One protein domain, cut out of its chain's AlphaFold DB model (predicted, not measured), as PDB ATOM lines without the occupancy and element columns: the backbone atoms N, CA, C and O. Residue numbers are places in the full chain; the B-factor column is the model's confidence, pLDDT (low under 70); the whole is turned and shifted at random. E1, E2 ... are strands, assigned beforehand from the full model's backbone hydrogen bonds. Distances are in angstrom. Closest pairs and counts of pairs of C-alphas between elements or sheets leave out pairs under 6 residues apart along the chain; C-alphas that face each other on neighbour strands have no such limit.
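This is residues 523 to 533, 544 to 550 and 571 to 599 of the 1247 residues of an uncharacterized protein of viral metagenome (UniProt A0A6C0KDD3). The core is a two-stranded antiparallel hairpin, E3 and E4, with a long loop, residues 578 to 588, at its turn. A short strand, E2, lies over one face of this hairpin and runs roughly the same way as E3, while another short strand, E1, points away from the hairpin at the end of the first printed stretch. The printed part has 47 residues in three pieces, with no named helix and four named strands in the order E1, E2, E3, E4; the sheet's order is E3 - E4. The class is all strand, though under half of the printed residues, 19 of 47, are in named elements. The whole is compact, with a radius of gyration of the C-alphas of 10.8 A and spans of 28 by 26 by 20 A.

E1, residues 531 to 533, and E2, residues 544 to 547, are near each other, with 6 pairs of C-alphas within 10 A. Each of them pairs with no named strand. E1 is apart from both E3, residues 572 to 577, and E4, residues 589 to 594. E2 and E3 have 4 pairs of C-alphas within 8 A; the closest are those of Thr 544 and Ile 573, 6.4 A apart. E2 and E4 have 1 such pair, the C-alphas of Phe 547 and Pro 591, 7.6 A apart. E3 and E4 form a hairpin of antiparallel neighbour strands, with 144 degrees between their directions. The C-alphas of Ile 577 and Tyr 589, which face each other, are 4.5 A apart. Within hydrogen-bond range are N 574 and O 592, at 2.9 A, and N 594 and O 572, at 2.7 A.

The printed part begins at His 523, with its C-alpha at (189.475, 164.464, 77.350). E1 runs from Thr 531, with its C-alpha at (175.377, 170.437, 73.517), to Lys 533. E2 runs from Thr 544 to Phe 547. E3 runs from Asn 572 to Ile 577, 16.8 A from first to last C-alpha. E4 runs from Tyr 589 to Phe 594, 14.5 A, and its last C-alpha is at (185.930, 168.556, 65.720).

The two C-alphas farthest apart are those of Glu 582 and Asn 596, at 28.0 A. Residues 534 to 543 are not printed, and C-alphas 533 and 544 are 8.8 A apart across that cut. Residues 551 to 570 are not printed either, and C-alphas 550 and 571 are 23.9 A apart across that cut. The link from E3 to E4, 11 residues, is long. The mean pLDDT of the printed part is 82.0, and residues 523, 550 and 580 are under 70.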
ATOM      1  N   HIS A 523     189.368 165.247  78.587       69.31
ATOM      2  CA  HIS A 523     189.475 164.464  77.350       69.31
ATOM      3  C   HIS A 523     188.819 165.161  76.157       69.31
ATOM      4  O   HIS A 523     189.325 165.082  75.037       69.31
ATOM      5  N   CYS A 524     187.754 165.916  76.419       77.62
ATOM      6  CA  CYS A 524     187.130 166.827  75.476       77.62
ATOM      7  C   CYS A 524     187.224 168.249  76.040       77.62
ATOM      8  O   CYS A 524     186.446 168.608  76.919       77.62
ATOM      9  N   ALA A 525     188.193 169.050  75.577       75.50
ATOM     10  CA  ALA A 525     188.413 170.410  76.091       75.50
ATOM     11  C   ALA A 525     187.096 171.213  76.164       75.50
ATOM     12  O   ALA A 525     186.258 171.075  75.277       75.50
ATOM     13  N   ASN A 526     186.918 172.084  77.170       75.00
ATOM     14  CA  ASN A 526     185.655 172.816  77.414       75.00
ATOM     15  C   ASN A 526     185.081 173.532  76.175       75.00
ATOM     16  O   ASN A 526     183.870 173.652  76.023       75.00
ATOM     17  N   ASN A 527     185.940 173.968  75.254       78.81
ATOM     18  CA  ASN A 527     185.562 174.571  73.977       78.81
ATOM     19  C   ASN A 527     185.344 173.549  72.840       78.81
ATOM     20  O   ASN A 527     185.436 173.922  71.677       78.81
ATOM     21  N   ARG A 528     185.124 172.269  73.139       82.06
ATOM     22  CA  ARG A 528     184.802 171.175  72.203       82.06
ATOM     23  C   ARG A 528     183.674 170.284  72.729       82.06
ATOM     24  O   ARG A 528     183.385 169.251  72.126       82.06
ATOM     25  N   LEU A 529     183.047 170.678  73.837       85.44
ATOM     26  CA  LEU A 529     181.928 169.957  74.426       85.44
ATOM     27  C   LEU A 529     180.686 170.100  73.537       85.44
ATOM     28  O   LEU A 529     180.306 171.228  73.208       85.44
ATOM     29  N   PRO A 530     180.045 168.990  73.142       83.19
ATOM     30  CA  PRO A 530     178.787 169.051  72.421       83.19
ATOM     31  C   PRO A 530     177.629 169.391  73.366       83.19
ATOM     32  O   PRO A 530     177.623 169.014  74.537       83.19
ATOM     33  N   THR A 531     176.621 170.067  72.826       84.94
ATOM     34  CA  THR A 531     175.377 170.437  73.517       84.94
ATOM     35  C   THR A 531     174.295 169.390  73.249       84.94
ATOM     36  O   THR A 531     174.135 168.947  72.110       84.94
ATOM     37  N   VAL A 532     173.525 169.007  74.270       81.06
ATOM     38  CA  VAL A 532     172.401 168.067  74.117       81.06
ATOM     39  C   VAL A 532     171.165 168.816  73.612       81.06
ATOM     40  O   VAL A 532     170.709 169.772  74.238       81.06
ATOM     41  N   LYS A 533     170.594 168.385  72.483       79.44
ATOM     42  CA  LYS A 533     169.390 168.978  71.880       79.44
ATOM     43  C   LYS A 533     168.169 168.123  72.235       79.44
ATOM     44  O   LYS A 533     168.084 166.965  71.831       79.44
ATOM     45  N   THR A 544     174.874 167.132  63.847       78.69
ATOM     46  CA  THR A 544     174.104 166.474  64.914       78.69
ATOM     47  C   THR A 544     174.256 164.960  64.805       78.69
ATOM     48  O   THR A 544     174.151 164.418  63.707       78.69
ATOM     49  N   MET A 545     174.504 164.282  65.927       86.12
ATOM     50  CA  MET A 545     174.663 162.827  66.001       86.12
ATOM     51  C   MET A 545     173.893 162.273  67.197       86.12
ATOM     52  O   MET A 545     173.957 162.826  68.295       86.12
ATOM     53  N   THR A 546     173.193 161.163  66.982       83.12
ATOM     54  CA  THR A 546     172.550 160.393  68.049       83.12
ATOM     55  C   THR A 546     173.557 159.410  68.640       83.12
ATOM     56  O   THR A 546     174.151 158.624  67.900       83.12
ATOM     57  N   PHE A 547     173.769 159.459  69.955       85.88
ATOM     58  CA  PHE A 547     174.683 158.565  70.666       85.88
ATOM     59  C   PHE A 547     174.104 158.159  72.038       85.88
ATOM     60  O   PHE A 547     173.523 159.018  72.706       85.88
ATOM     61  N   PRO A 548     174.258 156.895  72.479       81.75
ATOM     62  CA  PRO A 548     174.647 155.731  71.669       81.75
ATOM     63  C   PRO A 548     173.596 155.421  70.585       81.75
ATOM     64  O   PRO A 548     172.455 155.878  70.681       81.75
ATOM     65  N   GLN A 549     173.973 154.698  69.523       77.94
ATOM     66  CA  GLN A 549     173.006 154.289  68.494       77.94
ATOM     67  C   GLN A 549     171.952 153.341  69.097       77.94
ATOM     68  O   GLN A 549     172.359 152.388  69.762       77.94
ATOM     69  N   PRO A 550     170.641 153.552  68.845       68.81
ATOM     70  CA  PRO A 550     169.570 152.710  69.398       68.81
ATOM     71  C   PRO A 550     169.743 151.213  69.095       68.81
ATOM     72  O   PRO A 550     169.395 150.371  69.920       68.81
ATOM     73  N   PRO A 571     182.743 172.926  64.290       87.25
ATOM     74  CA  PRO A 571     181.327 172.799  63.946       87.25
ATOM     75  C   PRO A 571     180.860 171.349  63.729       87.25
ATOM     76  O   PRO A 571     179.658 171.124  63.586       87.25
ATOM     77  N   ASN A 572     181.775 170.374  63.658       89.94
ATOM     78  CA  ASN A 572     181.467 168.995  63.265       89.94
ATOM     79  C   ASN A 572     181.464 168.058  64.477       89.94
ATOM     80  O   ASN A 572     182.374 168.109  65.296       89.94
ATOM     81  N   ILE A 573     180.478 167.169  64.589       91.00
ATOM     82  CA  ILE A 573     180.403 166.192  65.689       91.00
ATOM     83  C   ILE A 573     181.182 164.908  65.340       91.00
ATOM     84  O   ILE A 573     181.206 164.483  64.185       91.00
ATOM     85  N   GLY A 574     181.831 164.277  66.322       91.12
ATOM     86  CA  GLY A 574     182.551 163.011  66.149       91.12
ATOM     87  C   GLY A 574     182.710 162.210  67.442       91.12
ATOM     88  O   GLY A 574     182.222 162.617  68.493       91.12
ATOM     89  N   LEU A 575     183.409 161.073  67.358       90.75
ATOM     90  CA  LEU A 575     183.676 160.170  68.485       90.75
ATOM     91  C   LEU A 575     185.178 160.025  68.744       90.75
ATOM     92  O   LEU A 575     185.965 159.907  67.802       90.75
ATOM     93  N   GLN A 576     185.559 159.976  70.017       85.88
ATOM     94  CA  GLN A 576     186.909 159.655  70.488       85.88
ATOM     95  C   GLN A 576     186.868 158.372  71.326       85.88
ATOM     96  O   GLN A 576     185.850 158.097  71.950       85.88
ATOM     97  N   ILE A 577     187.934 157.565  71.307       84.38
ATOM     98  CA  ILE A 577     187.990 156.318  72.090       84.38
ATOM     99  C   ILE A 577     188.096 156.677  73.575       84.38
ATOM    100  O   ILE A 577     188.888 157.544  73.951       84.38
ATOM    101  N   ASN A 578     187.281 156.024  74.398       78.31
ATOM    102  CA  ASN A 578     187.277 156.197  75.841       78.31
ATOM    103  C   ASN A 578     188.280 155.227  76.484       78.31
ATOM    104  O   ASN A 578     187.968 154.065  76.715       78.31
ATOM    105  N   GLU A 579     189.511 155.679  76.715       75.56
ATOM    106  CA  GLU A 579     190.582 154.821  77.256       75.56
ATOM    107  C   GLU A 579     190.682 154.886  78.792       75.56
ATOM    108  O   GLU A 579     191.190 153.954  79.426       75.56
ATOM    109  N   LEU A 580     190.196 155.984  79.387       63.47
ATOM    110  CA  LEU A 580     190.590 156.420  80.731       63.47
ATOM    111  C   LEU A 580     189.426 156.723  81.684       63.47
ATOM    112  O   LEU A 580     189.666 156.747  82.887       63.47
ATOM    113  N   LEU A 581     188.198 156.947  81.197       74.06
ATOM    114  CA  LEU A 581     187.057 157.170  82.091       74.06
ATOM    115  C   LEU A 581     186.542 155.837  82.643       74.06
ATOM    116  O   LEU A 581     186.579 154.807  81.968       74.06
ATOM    117  N   GLU A 582     186.012 155.873  83.864       76.06
ATOM    118  CA  GLU A 582     185.497 154.695  84.577       76.06
ATOM    119  C   GLU A 582     184.362 153.994  83.812       76.06
ATOM    120  O   GLU A 582     184.229 152.776  83.865       76.06
ATOM    121  N   ASN A 583     183.603 154.737  83.000       77.94
ATOM    122  CA  ASN A 583     182.522 154.210  82.169       77.94
ATOM    123  C   ASN A 583     182.978 153.667  80.796       77.94
ATOM    124  O   ASN A 583     182.136 153.470  79.923       77.94
ATOM    125  N   ARG A 584     184.280 153.433  80.567       77.06
ATOM    126  CA  ARG A 584     184.832 152.962  79.274       77.06
ATOM    127  C   ARG A 584     184.279 151.626  78.784       77.06
ATOM    128  O   ARG A 584     184.237 151.397  77.579       77.06
ATOM    129  N   GLU A 585     183.860 150.756  79.699       72.31
ATOM    130  CA  GLU A 585     183.260 149.461  79.358       72.31
ATOM    131  C   GLU A 585     181.821 149.637  78.858       72.31
ATOM    132  O   GLU A 585     181.410 148.983  77.903       72.31
ATOM    133  N   THR A 586     181.083 150.596  79.428       74.25
ATOM    134  CA  THR A 586     179.719 150.954  79.011       74.25
ATOM    135  C   THR A 586     179.707 151.865  77.777       74.25
ATOM    136  O   THR A 586     178.852 151.724  76.907       74.25
ATOM    137  N   TYR A 587     180.672 152.781  77.667       78.75
ATOM    138  CA  TYR A 587     180.834 153.732  76.568       78.75
ATOM    139  C   TYR A 587     182.281 153.707  76.054       78.75
ATOM    140  O   TYR A 587     183.077 154.575  76.418       78.75
ATOM    141  N   PRO A 588     182.636 152.770  75.157       80.06
ATOM    142  CA  PRO A 588     183.978 152.691  74.568       80.06
ATOM    143  C   PRO A 588     184.336 153.897  73.680       80.06
ATOM    144  O   PRO A 588     185.486 154.055  73.265       80.06
ATOM    145  N   TYR A 589     183.367 154.775  73.407       86.44
ATOM    146  CA  TYR A 589     183.546 156.034  72.693       86.44
ATOM    147  C   TYR A 589     182.839 157.190  73.420       86.44
ATOM    148  O   TYR A 589     181.809 156.974  74.052       86.44
ATOM    149  N   ILE A 590     183.350 158.420  73.281       88.69
ATOM    150  CA  ILE A 590     182.752 159.661  73.815       88.69
ATOM    151  C   ILE A 590     182.509 160.710  72.707       88.69
ATOM    152  O   ILE A 590     183.356 160.852  71.814       88.69
ATOM    153  N   PRO A 591     181.379 161.452  72.724       90.31
ATOM    154  CA  PRO A 591     181.066 162.472  71.720       90.31
ATOM    155  C   PRO A 591     181.830 163.794  71.930       90.31
ATOM    156  O   PRO A 591     181.791 164.402  72.997       90.31
ATOM    157  N   CYS A 592     182.471 164.297  70.873       91.69
ATOM    158  CA  CYS A 592     183.239 165.548  70.883       91.69
ATOM    159  C   CYS A 592     183.053 166.366  69.602       91.69
ATOM    160  O   CYS A 592     182.760 165.817  68.539       91.69
ATOM    161  N   CYS A 593     183.284 167.677  69.691       91.75
ATOM    162  CA  CYS A 593     183.299 168.580  68.545       91.75
ATOM    163  C   CYS A 593     184.693 168.666  67.894       91.75
ATOM    164  O   CYS A 593     185.709 168.859  68.567       91.75
ATOM    165  N   PHE A 594     184.740 168.564  66.567       90.31
ATOM    166  CA  PHE A 594     185.930 168.556  65.720       90.31
ATOM    167  C   PHE A 594     185.864 169.644  64.643       90.31
ATOM    168  O   PHE A 594     184.804 170.116  64.233       90.31
ATOM    169  N   GLU A 595     187.041 170.037  64.165       89.56
ATOM    170  CA  GLU A 595     187.203 171.065  63.133       89.56
ATOM    171  C   GLU A 595     186.841 170.514  61.750       89.56
ATOM    172  O   GLU A 595     186.145 171.163  60.977       89.56
ATOM    173  N   ASN A 596     187.214 169.259  61.487       87.88
ATOM    174  CA  ASN A 596     186.954 168.553  60.234       87.88
ATOM    175  C   ASN A 596     185.819 167.535  60.389       87.88
ATOM    176  O   ASN A 596     185.660 166.940  61.459       87.88
ATOM    177  N   ASP A 597     185.091 167.279  59.302       86.06
ATOM    178  CA  ASP A 597     184.045 166.257  59.250       86.06
ATOM    179  C   ASP A 597     184.640 164.851  59.464       86.06
ATOM    180  O   ASP A 597     185.516 164.400  58.721       86.06
ATOM    181  N   GLN A 598     184.192 164.160  60.513       88.19
ATOM    182  CA  GLN A 598     184.709 162.838  60.876       88.19
ATOM    183  C   GLN A 598     184.111 161.701  60.037       88.19
ATOM    184  O   GLN A 598     184.686 160.610  60.033       88.19
ATOM    185  N   LEU A 599     183.018 161.941  59.300       79.75
ATOM    186  CA  LEU A 599     182.399 160.952  58.409       79.75
ATOM    187  C   LEU A 599     183.245 160.723  57.148       79.75
ATOM    188  O   LEU A 599     183.363 159.602  56.660       79.75
TER     189      LEU A 599